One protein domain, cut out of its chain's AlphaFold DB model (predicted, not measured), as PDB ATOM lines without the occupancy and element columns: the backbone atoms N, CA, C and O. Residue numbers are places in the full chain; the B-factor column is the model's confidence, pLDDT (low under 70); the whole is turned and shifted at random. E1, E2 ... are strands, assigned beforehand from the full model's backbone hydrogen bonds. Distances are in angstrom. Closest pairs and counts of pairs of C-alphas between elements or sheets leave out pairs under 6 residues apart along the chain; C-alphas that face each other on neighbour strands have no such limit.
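What this domain is: This is residues 52 to 137 of the 149 residues of an uncharacterized protein of Oscillibacter valericigenes (strain DSM 18026 / NBRC 101213 / Sjm18-20) (UniProt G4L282). The model is one strongly twisted, branched sheet in two parts: E1, E6, E7 and E5 make one part, the meander E2, E3, E4 makes the other, and the last residues of E1 join them by pairing with E3. The two parts come near each other again between E4 and E7, and a long loop, residues 59 to 72, reaches away from the sheet. The printed part has 86 residues with no named helix and seven strands, E1 to E7 along the chain; the class is all strand. The sheet is mixed, with E5 and E7 parallel and the other neighbour pairs antiparallel. The whole is compact, with a radius of gyration of the C-alphas of 13.2 A and spans of 42 by 28 by 27 A.

How they stand to each other: Begin at E1, residues 52 to 58: on one side it has E6, residues 117 to 123, antiparallel, with N 53 and O 120 2.8 A apart, within hydrogen-bond range. On its other side, beside residues 56 to 58, you find E3, residues 80 to 88, antiparallel, with N 58 and O 86 at 2.8 A. E3 has three neighbours: E1 and E2, residues 73 to 77, lie on one side of it, and E4, residues 94 to 100, on the other side. E2, E3 and E4 form a meander, each strand the antiparallel neighbour of the one before. In the hairpin of E2 and E3, look at N 77 and O 80, 2.9 A; in the hairpin of E3 and E4, at N 87 and O 95, 2.8 A. E5, residues 104 to 110, is parallel to E7, residues 128 to 136, at 28 degrees, with N 105 and O 131 at 2.8 A. E6 and E7 form a hairpin at 172 degrees, with N 119 and O 132 at 2.8 A. The closest C-alphas of E4 and E7, those of Leu 99 and Ile 131, are 7.4 A apart. E4 and E5 meet only through their link, while E1 and E5 are apart.

Where its parts are: Find C-alpha 52 at (53.888, -19.372, 13.702); from there E1 runs 19.5 A to C-alpha 58. E2 measures 12.9 A. E3 starts at C-alpha 80, at (55.638, -17.596, 36.868), and runs 24.5 A. E4 measures 19.1 A, E5 16.8 A and E6 19.3 A. E7 runs 23.5 A to C-alpha 136 at (36.083, -11.048, 21.457).

The domain as a whole: The two C-alphas farthest apart, those of Glu 65 and Lys 124, are 43.0 A apart. The printed part has no cut. The link from E1 to E2, 14 residues, is long. The mean pLDDT of the printed part is 79.4, and residues 59 to 76 are under 70.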
ATOM      1  N   GLU A  52      55.174 -19.786  13.154       90.94
ATOM      2  CA  GLU A  52      53.888 -19.372  13.702       90.94
ATOM      3  C   GLU A  52      52.904 -20.542  13.701       90.94
ATOM      4  O   GLU A  52      52.790 -21.283  12.723       90.94
ATOM      5  N   GLN A  53      52.193 -20.706  14.811       90.88
ATOM      6  CA  GLN A  53      51.145 -21.703  14.981       90.88
ATOM      7  C   GLN A  53      49.885 -21.012  15.486       90.88
ATOM      8  O   GLN A  53      49.912 -20.356  16.529       90.88
ATOM      9  N   THR A  54      48.783 -21.174  14.757       90.94
ATOM     10  CA  THR A  54      47.469 -20.677  15.168       90.94
ATOM     11  C   THR A  54      46.681 -21.803  15.817       90.94
ATOM     12  O   THR A  54      46.432 -22.832  15.193       90.94
ATOM     13  N   ILE A  55      46.268 -21.599  17.064       87.94
ATOM     14  CA  ILE A  55      45.511 -22.565  17.856       87.94
ATOM     15  C   ILE A  55      44.151 -21.970  18.192       87.94
ATOM     16  O   ILE A  55      44.064 -20.919  18.825       87.94
ATOM     17  N   THR A  56      43.083 -22.657  17.792       87.50
ATOM     18  CA  THR A  56      41.722 -22.280  18.190       87.50
ATOM     19  C   THR A  56      41.492 -22.678  19.640       87.50
ATOM     20  O   THR A  56      41.780 -23.813  20.032       87.50
ATOM     21  N   ILE A  57      40.954 -21.759  20.441       86.56
ATOM     22  CA  ILE A  57      40.752 -21.986  21.870       86.56
ATOM     23  C   ILE A  57      39.299 -21.778  22.289       86.56
ATOM     24  O   ILE A  57      38.509 -21.095  21.641       86.56
ATOM     25  N   LYS A  58      38.954 -22.362  23.433       77.25
ATOM     26  CA  LYS A  58      37.702 -22.138  24.147       77.25
ATOM     27  C   LYS A  58      37.997 -21.747  25.588       77.25
ATOM     28  O   LYS A  58      38.877 -22.304  26.247       77.25
ATOM     29  N   SER A  59      37.215 -20.799  26.088       65.19
ATOM     30  CA  SER A  59      37.073 -20.553  27.520       65.19
ATOM     31  C   SER A  59      35.976 -21.475  28.043       65.19
ATOM     32  O   SER A  59      34.869 -21.478  27.506       65.19
ATOM     33  N   ILE A  60      36.259 -22.245  29.093       57.28
ATOM     34  CA  ILE A  60      35.226 -23.001  29.808       57.28
ATOM     35  C   ILE A  60      34.797 -22.149  31.000       57.28
ATOM     36  O   ILE A  60      35.535 -22.029  31.975       57.28
ATOM     37  N   SER A  61      33.609 -21.544  30.917       53.72
ATOM     38  CA  SER A  61      32.989 -20.903  32.080       53.72
ATOM     39  C   SER A  61      32.425 -21.981  33.002       53.72
ATOM     40  O   SER A  61      31.661 -22.839  32.563       53.72
ATOM     41  N   TYR A  62      32.795 -21.942  34.283       42.44
ATOM     42  CA  TYR A  62      32.282 -22.863  35.303       42.44
ATOM     43  C   TYR A  62      31.004 -22.338  35.992       42.44
ATOM     44  O   TYR A  62      30.620 -22.847  37.042       42.44
ATOM     45  N   GLN A  63      30.338 -21.312  35.443       40.62
ATOM     46  CA  GLN A  63      29.130 -20.730  36.040       40.62
ATOM     47  C   GLN A  63      27.923 -20.781  35.096       40.62
ATOM     48  O   GLN A  63      28.001 -20.469  33.910       40.62
ATOM     49  N   THR A  64      26.802 -21.218  35.668       40.97
ATOM     50  CA  THR A  64      25.546 -21.659  35.045       40.97
ATOM     51  C   THR A  64      24.590 -20.535  34.632       40.97
ATOM     52  O   THR A  64      23.394 -20.787  34.509       40.97
ATOM     53  N   GLU A  65      25.062 -19.306  34.414       39.16
ATOM     54  CA  GLU A  65      24.196 -18.213  33.953       39.16
ATOM     55  C   GLU A  65      24.523 -17.811  32.514       39.16
ATOM     56  O   GLU A  65      25.662 -17.539  32.136       39.16
ATOM     57  N   THR A  66      23.480 -17.832  31.685       40.78
ATOM     58  CA  THR A  66      23.462 -17.541  30.249       40.78
ATOM     59  C   THR A  66      23.751 -16.069  29.954       40.78
ATOM     60  O   THR A  66      22.875 -15.313  29.554       40.78
ATOM     61  N   SER A  67      25.012 -15.685  30.122       39.44
ATOM     62  CA  SER A  67      25.718 -14.657  29.355       39.44
ATOM     63  C   SER A  67      27.215 -14.897  29.576       39.44
ATOM     64  O   SER A  67      27.803 -14.395  30.530       39.44
ATOM     65  N   GLY A  68      27.821 -15.766  28.766       37.50
ATOM     66  CA  GLY A  68      29.209 -16.181  28.967       37.50
ATOM     67  C   GLY A  68      30.191 -15.115  28.492       37.50
ATOM     68  O   GLY A  68      30.410 -14.979  27.293       37.50
ATOM     69  N   SER A  69      30.802 -14.385  29.423       49.81
ATOM     70  CA  SER A  69      32.061 -13.685  29.162       49.81
ATOM     71  C   SER A  69      33.178 -14.715  28.963       49.81
ATOM     72  O   SER A  69      33.226 -15.732  29.663       49.81
ATOM     73  N   PHE A  70      34.073 -14.478  28.003       51.22
ATOM     74  CA  PHE A  70      35.288 -15.271  27.837       51.22
ATOM     75  C   PHE A  70      36.182 -15.036  29.067       51.22
ATOM     76  O   PHE A  70      36.786 -13.982  29.217       51.22
ATOM     77  N   ALA A  71      36.210 -15.983  30.004       51.59
ATOM     78  CA  ALA A  71      36.950 -15.849  31.252       51.59
ATOM     79  C   ALA A  71      38.223 -16.694  31.177       51.59
ATOM     80  O   ALA A  71      38.176 -17.924  31.208       51.59
ATOM     81  N   LEU A  72      39.375 -16.032  31.088       64.44
ATOM     82  CA  LEU A  72      40.663 -16.697  31.241       64.44
ATOM     83  C   LEU A  72      40.940 -16.894  32.725       64.44
ATOM     84  O   LEU A  72      40.879 -15.948  33.511       64.44
ATOM     85  N   GLY A  73      41.271 -18.125  33.104       59.28
ATOM     86  CA  GLY A  73      41.841 -18.368  34.419       59.28
ATOM     87  C   GLY A  73      43.228 -17.734  34.493       59.28
ATOM     88  O   GLY A  73      44.003 -17.833  33.541       59.28
ATOM     89  N   PHE A  74      43.545 -17.118  35.627       63.72
ATOM     90  CA  PHE A  74      44.896 -16.686  35.965       63.72
ATOM     91  C   PHE A  74      45.407 -17.524  37.134       63.72
ATOM     92  O   PHE A  74      44.669 -17.806  38.081       63.72
ATOM     93  N   GLY A  75      46.671 -17.921  37.076       61.12
ATOM     94  CA  GLY A  75      47.324 -18.610  38.177       61.12
ATOM     95  C   GLY A  75      48.830 -18.453  38.115       61.12
ATOM     96  O   GLY A  75      49.395 -18.185  37.055       61.12
ATOM     97  N   SER A  76      49.481 -18.648  39.256       66.69
ATOM     98  CA  SER A  76      50.934 -18.684  39.347       66.69
ATOM     99  C   SER A  76      51.423 -20.083  39.714       66.69
ATOM    100  O   SER A  76      50.818 -20.786  40.526       66.69
ATOM    101  N   ILE A  77      52.516 -20.506  39.085       72.44
ATOM    102  CA  ILE A  77      53.262 -21.722  39.424       72.44
ATOM    103  C   ILE A  77      54.729 -21.311  39.477       72.44
ATOM    104  O   ILE A  77      55.216 -20.695  38.536       72.44
ATOM    105  N   ASP A  78      55.421 -21.615  40.576       71.62
ATOM    106  CA  ASP A  78      56.853 -21.325  40.742       71.62
ATOM    107  C   ASP A  78      57.234 -19.858  40.436       71.62
ATOM    108  O   ASP A  78      58.257 -19.580  39.814       71.62
ATOM    109  N   ASN A  79      56.399 -18.906  40.877       75.31
ATOM    110  CA  ASN A  79      56.507 -17.458  40.613       75.31
ATOM    111  C   ASN A  79      56.375 -17.030  39.140       75.31
ATOM    112  O   ASN A  79      56.569 -15.853  38.841       75.31
ATOM    113  N   ALA A  80      56.025 -17.936  38.228       72.62
ATOM    114  CA  ALA A  80      55.638 -17.596  36.868       72.62
ATOM    115  C   ALA A  80      54.112 -17.514  36.760       72.62
ATOM    116  O   ALA A  80      53.386 -18.361  37.286       72.62
ATOM    117  N   GLU A  81      53.633 -16.470  36.097       80.25
ATOM    118  CA  GLU A  81      52.215 -16.192  35.897       80.25
ATOM    119  C   GLU A  81      51.742 -16.761  34.558       80.25
ATOM    120  O   GLU A  81      52.442 -16.670  33.547       80.25
ATOM    121  N   TYR A  82      50.546 -17.344  34.546       79.25
ATOM    122  CA  TYR A  82      49.992 -17.990  33.362       79.25
ATOM    123  C   TYR A  82      48.525 -17.634  33.152       79.25
ATOM    124  O   TYR A  82      47.725 -17.654  34.092       79.25
ATOM    125  N   TYR A  83      48.162 -17.428  31.886       81.62
ATOM    126  CA  TYR A  83      46.781 -17.531  31.433       81.62
ATOM    127  C   TYR A  83      46.466 -18.988  31.101       81.62
ATOM    128  O   TYR A  83      47.273 -19.694  30.494       81.62
ATOM    129  N   VAL A  84      45.284 -19.446  31.499       81.81
ATOM    130  CA  VAL A  84      44.841 -20.825  31.285       81.81
ATOM    131  C   VAL A  84      43.581 -20.837  30.427       81.81
ATOM    132  O   VAL A  84      42.586 -20.187  30.753       81.81
ATOM    133  N   CYS A  85      43.625 -21.602  29.339       83.38
ATOM    134  CA  CYS A  85      42.519 -21.805  28.407       83.38
ATOM    135  C   CYS A  85      42.475 -23.264  27.920       83.38
ATOM    136  O   CYS A  85      43.236 -24.110  28.396       83.38
ATOM    137  N   TYR A  86      41.565 -23.578  26.998       86.12
ATOM    138  CA  TYR A  86      41.459 -24.908  26.403       86.12
ATOM    139  C   TYR A  86      41.660 -24.846  24.892       86.12
ATOM    140  O   TYR A  86      40.926 -24.152  24.199       86.12
ATOM    141  N   GLU A  87      42.632 -25.592  24.384       87.94
ATOM    142  CA  GLU A  87      42.820 -25.863  22.959       87.94
ATOM    143  C   GLU A  87      41.726 -26.812  22.460       87.94
ATOM    144  O   GLU A  87      41.402 -27.795  23.133       87.94
ATOM    145  N   VAL A  88      41.174 -26.525  21.280       86.38
ATOM    146  CA  VAL A  88      40.243 -27.416  20.577       86.38
ATOM    147  C   VAL A  88      41.034 -28.302  19.620       86.38
ATOM    148  O   VAL A  88      41.704 -27.796  18.723       86.38
ATOM    149  N   LEU A  89      40.943 -29.615  19.807       89.19
ATOM    150  CA  LEU A  89      41.616 -30.614  18.979       89.19
ATOM    151  C   LEU A  89      40.788 -30.954  17.729       89.19
ATOM    152  O   LEU A  89      39.577 -30.728  17.686       89.19
ATOM    153  N   GLU A  90      41.434 -31.545  16.721       88.38
ATOM    154  CA  GLU A  90      40.785 -31.945  15.460       88.38
ATOM    155  C   GLU A  90      39.649 -32.962  15.655       88.38
ATOM    156  O   GLU A  90      38.670 -32.954  14.912       88.38
ATOM    157  N   ASP A  91      39.749 -33.814  16.678       90.06
ATOM    158  CA  ASP A  91      38.719 -34.791  17.049       90.06
ATOM    159  C   ASP A  91      37.556 -34.178  17.857       90.06
ATOM    160  O   ASP A  91      36.644 -34.886  18.285       90.06
ATOM    161  N   GLY A  92      37.574 -32.857  18.066       84.06
ATOM    162  CA  GLY A  92      36.606 -32.122  18.875       84.06
ATOM    163  C   GLY A  92      36.865 -32.196  20.381       84.06
ATOM    164  O   GLY A  92      36.117 -31.586  21.152       84.06
ATOM    165  N   GLY A  93      37.912 -32.906  20.812       84.88
ATOM    166  CA  GLY A  93      38.386 -32.910  22.188       84.88
ATOM    167  C   GLY A  93      38.892 -31.538  22.630       84.88
ATOM    168  O   GLY A  93      39.159 -30.647  21.823       84.88
ATOM    169  N   VAL A  94      39.031 -31.360  23.945       86.12
ATOM    170  CA  VAL A  94      39.611 -30.146  24.526       86.12
ATOM    171  C   VAL A  94      40.789 -30.490  25.420       86.12
ATOM    172  O   VAL A  94      40.727 -31.427  26.219       86.12
ATOM    173  N   LYS A  95      41.869 -29.721  25.299       87.00
ATOM    174  CA  LYS A  95      43.096 -29.907  26.075       87.00
ATOM    175  C   LYS A  95      43.451 -28.625  26.811       87.00
ATOM    176  O   LYS A  95      43.368 -27.543  26.249       87.00
ATOM    177  N   LEU A  96      43.866 -28.746  28.071       84.31
ATOM    178  CA  LEU A  96      44.323 -27.601  28.854       84.31
ATOM    179  C   LEU A  96      45.575 -26.981  28.212       84.31
ATOM    180  O   LEU A  96      46.586 -27.665  28.042       84.31
ATOM    181  N   LEU A  97      45.511 -25.687  27.916       85.81
ATOM    182  CA  LEU A  97      46.593 -24.885  27.365       85.81
ATOM    183  C   LEU A  97      47.004 -23.817  28.385       85.81
ATOM    184  O   LEU A  97      46.165 -23.114  28.950       85.81
ATOM    185  N   LYS A  98      48.311 -23.717  28.634       86.81
ATOM    186  CA  LYS A  98      48.912 -22.714  29.520       86.81
ATOM    187  C   LYS A  98      49.705 -21.732  28.673       86.81
ATOM    188  O   LYS A  98      50.558 -22.157  27.897       86.81
ATOM    189  N   LEU A  99      49.447 -20.445  28.851       86.25
ATOM    190  CA  LEU A  99      50.126 -19.359  28.155       86.25
ATOM    191  C   LEU A  99      50.922 -18.555  29.181       86.25
ATOM    192  O   LEU A  99      50.353 -18.049  30.144       86.25
ATOM    193  N   ASP A 100      52.236 -18.475  28.995       87.31
ATOM    194  CA  ASP A 100      53.124 -17.677  29.845       87.31
ATOM    195  C   ASP A 100      52.743 -16.196  29.740       87.31
ATOM    196  O   ASP A 100      52.813 -15.606  28.656       87.31
ATOM    197  N   ALA A 101      52.323 -15.596  30.854       85.50
ATOM    198  CA  ALA A 101      51.833 -14.223  30.878       85.50
ATOM    199  C   ALA A 101      52.919 -13.217  30.469       85.50
ATOM    200  O   ALA A 101      52.606 -12.224  29.819       85.50
ATOM    201  N   SER A 102      54.198 -13.503  30.751       88.31
ATOM    202  CA  SER A 102      55.319 -12.626  30.379       88.31
ATOM    203  C   SER A 102      55.563 -12.547  28.867       88.31
ATOM    204  O   SER A 102      56.199 -11.610  28.389       88.31
ATOM    205  N   LYS A 103      55.047 -13.526  28.113       91.19
ATOM    206  CA  LYS A 103      55.169 -13.625  26.652       91.19
ATOM    207  C   LYS A 103      53.844 -13.397  25.930       91.19
ATOM    208  O   LYS A 103      53.811 -13.515  24.709       91.19
ATOM    209  N   THR A 104      52.762 -13.136  26.666       90.12
ATOM    210  CA  THR A 104      51.407 -13.060  26.115       90.12
ATOM    211  C   THR A 104      50.941 -11.620  25.973       90.12
ATOM    212  O   THR A 104      50.866 -10.886  26.953       90.12
ATOM    213  N   THR A 105      50.542 -11.247  24.758       92.50
ATOM    214  CA  THR A 105      49.807 -10.012  24.469       92.50
ATOM    215  C   THR A 105      48.363 -10.356  24.121       92.50
ATOM    216  O   THR A 105      48.120 -11.215  23.274       92.50
ATOM    217  N   ILE A 106      47.401  -9.702  24.778       89.69
ATOM    218  CA  ILE A 106      45.966  -9.935  24.568       89.69
ATOM    219  C   ILE A 106      45.397  -8.838  23.662       89.69
ATOM    220  O   ILE A 106      45.607  -7.652  23.912       89.69
ATOM    221  N   TYR A 107      44.654  -9.242  22.633       90.62
ATOM    222  CA  TYR A 107      44.003  -8.376  21.657       90.62
ATOM    223  C   TYR A 107      42.490  -8.616  21.661       90.62
ATOM    224  O   TYR A 107      42.015  -9.681  21.268       90.62
ATOM    225  N   GLU A 108      41.720  -7.604  22.054       88.62
ATOM    226  CA  GLU A 108      40.251  -7.617  22.022       88.62
ATOM    227  C   GLU A 108      39.721  -7.129  20.668       88.62
ATOM    228  O   GLU A 108      39.050  -6.102  20.564       88.62
ATOM    229  N   THR A 109      40.109  -7.807  19.591       91.12
ATOM    230  CA  THR A 109      39.798  -7.361  18.223       91.12
ATOM    231  C   THR A 109      38.654  -8.125  17.578       91.12
ATOM    232  O   THR A 109      38.122  -7.642  16.580       91.12
ATOM    233  N   LEU A 110      38.291  -9.290  18.118       87.62
ATOM    234  CA  LEU A 110      37.315 -10.184  17.500       87.62
ATOM    235  C   LEU A 110      35.878  -9.732  17.785       87.62
ATOM    236  O   LEU A 110      35.593  -9.127  18.821       87.62
ATOM    237  N   GLU A 111      34.955 -10.026  16.877       87.50
ATOM    238  CA  GLU A 111      33.525  -9.824  17.127       87.50
ATOM    239  C   GLU A 111      32.965 -10.905  18.075       87.50
ATOM    240  O   GLU A 111      33.608 -11.914  18.364       87.50
ATOM    241  N   LYS A 112      31.758 -10.696  18.619       77.12
ATOM    242  CA  LYS A 112      31.177 -11.577  19.659       77.12
ATOM    243  C   LYS A 112      30.906 -13.014  19.204       77.12
ATOM    244  O   LYS A 112      30.812 -13.904  20.045       77.12
ATOM    245  N   ASP A 113      30.715 -13.226  17.911       79.69
ATOM    246  CA  ASP A 113      30.452 -14.519  17.283       79.69
ATOM    247  C   ASP A 113      31.722 -15.208  16.760       79.69
ATOM    248  O   ASP A 113      31.681 -16.382  16.385       79.69
ATOM    249  N   GLU A 114      32.861 -14.516  16.782       82.06
ATOM    250  CA  GLU A 114      34.142 -15.075  16.377       82.06
ATOM    251  C   GLU A 114      34.765 -15.917  17.499       82.06
ATOM    252  O   GLU A 114      34.705 -15.603  18.690       82.06
ATOM    253  N   SER A 115      35.384 -17.032  17.109       84.31
ATOM    254  CA  SER A 115      36.070 -17.911  18.056       84.31
ATOM    255  C   SER A 115      37.431 -17.333  18.433       84.31
ATOM    256  O   SER A 115      38.221 -16.983  17.559       84.31
ATOM    257  N   ALA A 116      37.722 -17.289  19.732       88.25
ATOM    258  CA  ALA A 116      39.035 -16.902  20.233       88.25
ATOM    259  C   ALA A 116      40.127 -17.867  19.745       88.25
ATOM    260  O   ALA A 116      39.921 -19.080  19.628       88.25
ATOM    261  N   TYR A 117      41.318 -17.331  19.502       90.69
ATOM    262  CA  TYR A 117      42.470 -18.110  19.060       90.69
ATOM    263  C   TYR A 117      43.775 -17.504  19.573       90.69
ATOM    264  O   TYR A 117      43.834 -16.358  20.020       90.69
ATOM    265  N   VAL A 118      44.838 -18.294  19.508       92.38
ATOM    266  CA  VAL A 118      46.188 -17.900  19.902       92.38
ATOM    267  C   VAL A 118      47.114 -18.082  18.715       92.38
ATOM    268  O   VAL A 118      47.139 -19.154  18.123       92.38
ATOM    269  N   ASN A 119      47.914 -17.068  18.415       94.75
ATOM    270  CA  ASN A 119      49.074 -17.198  17.546       94.75
ATOM    271  C   ASN A 119      50.323 -17.322  18.414       94.75
ATOM    272  O   ASN A 119      50.646 -16.413  19.177       94.75
ATOM    273  N   MET A 120      51.015 -18.453  18.311       92.69
ATOM    274  CA  MET A 120      52.263 -18.705  19.018       92.69
ATOM    275  C   MET A 120      53.434 -18.763  18.055       92.69
ATOM    276  O   MET A 120      53.431 -19.507  17.079       92.69
ATOM    277  N   GLU A 121      54.468 -18.014  18.395       93.38
ATOM    278  CA  GLU A 121      55.764 -18.047  17.745       93.38
ATOM    279  C   GLU A 121      56.660 -19.042  18.486       93.38
ATOM    280  O   GLU A 121      57.113 -18.777  19.604       93.38
ATOM    281  N   VAL A 122      56.903 -20.205  17.878       90.88
ATOM    282  CA  VAL A 122      57.686 -21.300  18.471       90.88
ATOM    283  C   VAL A 122      58.940 -21.554  17.647       90.88
ATOM    284  O   VAL A 122      58.871 -21.701  16.427       90.88
ATOM    285  N   ASN A 123      60.104 -21.607  18.294       89.00
ATOM    286  CA  ASN A 123      61.346 -21.928  17.592       89.00
ATOM    287  C   ASN A 123      61.475 -23.428  17.287       89.00
ATOM    288  O   ASN A 123      60.717 -24.258  17.789       89.00
ATOM    289  N   LYS A 124      62.481 -23.813  16.493       87.06
ATOM    290  CA  LYS A 124      62.712 -25.227  16.139       87.06
ATOM    291  C   LYS A 124      63.055 -26.133  17.330       87.06
ATOM    292  O   LYS A 124      63.061 -27.350  17.174       87.06
ATOM    293  N   LEU A 125      63.341 -25.560  18.501       86.75
ATOM    294  CA  LEU A 125      63.591 -26.286  19.749       86.75
ATOM    295  C   LEU A 125      62.322 -26.458  20.602       86.75
ATOM    296  O   LEU A 125      62.390 -27.060  21.670       86.75
ATOM    297  N   GLY A 126      61.173 -25.949  20.145       83.81
ATOM    298  CA  GLY A 126      59.907 -26.014  20.873       83.81
ATOM    299  C   GLY A 126      59.732 -24.915  21.924       83.81
ATOM    300  O   GLY A 126      58.785 -24.966  22.703       83.81
ATOM    301  N   GLU A 127      60.615 -23.914  21.967       87.19
ATOM    302  CA  GLU A 127      60.463 -22.782  22.878       87.19
ATOM    303  C   GLU A 127      59.532 -21.724  22.285       87.19
ATOM    304  O   GLU A 127      59.786 -21.185  21.204       87.19
ATOM    305  N   THR A 128      58.510 -21.343  23.046       90.69
ATOM    306  CA  THR A 128      57.648 -20.206  22.714       90.69
ATOM    307  C   THR A 128      58.377 -18.886  22.971       90.69
ATOM    308  O   THR A 128      58.860 -18.639  24.086       90.69
ATOM    309  N   LYS A 129      58.453 -18.034  21.945       90.44
ATOM    310  CA  LYS A 129      59.041 -16.688  21.996       90.44
ATOM    311  C   LYS A 129      57.990 -15.613  22.237       90.44
ATOM    312  O   LYS A 129      58.210 -14.762  23.092       90.44
ATOM    313  N   ASN A 130      56.868 -15.692  21.530       92.94
ATOM    314  CA  ASN A 130      55.781 -14.724  21.615       92.94
ATOM    315  C   ASN A 130      54.421 -15.427  21.521       92.94
ATOM    316  O   ASN A 130      54.298 -16.471  20.873       92.94
ATOM    317  N   ILE A 131      53.418 -14.865  22.191       93.69
ATOM    318  CA  ILE A 131      52.049 -15.371  22.248       93.69
ATOM    319  C   ILE A 131      51.104 -14.186  22.024       93.69
ATOM    320  O   ILE A 131      51.001 -13.295  22.860       93.69
ATOM    321  N   ASN A 132      50.366 -14.198  20.920       94.81
ATOM    322  CA  ASN A 132      49.310 -13.228  20.646       94.81
ATOM    323  C   ASN A 132      47.959 -13.917  20.828       94.81
ATOM    324  O   ASN A 132      47.597 -14.810  20.063       94.81
ATOM    325  N   LEU A 133      47.225 -13.522  21.859       91.44
ATOM    326  CA  LEU A 133      45.925 -14.077  22.209       91.44
ATOM    327  C   LEU A 133      44.827 -13.131  21.724       91.44
ATOM    328  O   LEU A 133      44.741 -11.995  22.181       91.44
ATOM    329  N   TYR A 134      43.978 -13.610  20.823       91.38
ATOM    330  CA  TYR A 134      42.879 -12.846  20.247       91.38
ATOM    331  C   TYR A 134      41.562 -13.299  20.860       91.38
ATOM    332  O   TYR A 134      41.230 -14.487  20.853       91.38
ATOM    333  N   VAL A 135      40.814 -12.340  21.396       88.19
ATOM    334  CA  VAL A 135      39.547 -12.573  22.090       88.19
ATOM    335  C   VAL A 135      38.468 -11.621  21.566       88.19
ATOM    336  O   VAL A 135      38.800 -10.574  20.996       88.19
ATOM    337  N   PRO A 136      37.180 -11.962  21.747       87.50
ATOM    338  CA  PRO A 136      36.083 -11.048  21.457       87.50
ATOM    339  C   PRO A 136      36.217  -9.716  22.194       87.50
ATOM    340  O   PRO A 136      36.747  -9.664  23.304       87.50
ATOM    341  N   LYS A 137      35.698  -8.643  21.603       85.19
ATOM    342  CA  LYS A 137      35.590  -7.331  22.253       85.19
ATOM    343  C   LYS A 137      34.827  -7.416  23.578       85.19
ATOM    344  O   LYS A 137      33.910  -8.227  23.723       85.19
TER     345      LYS A 137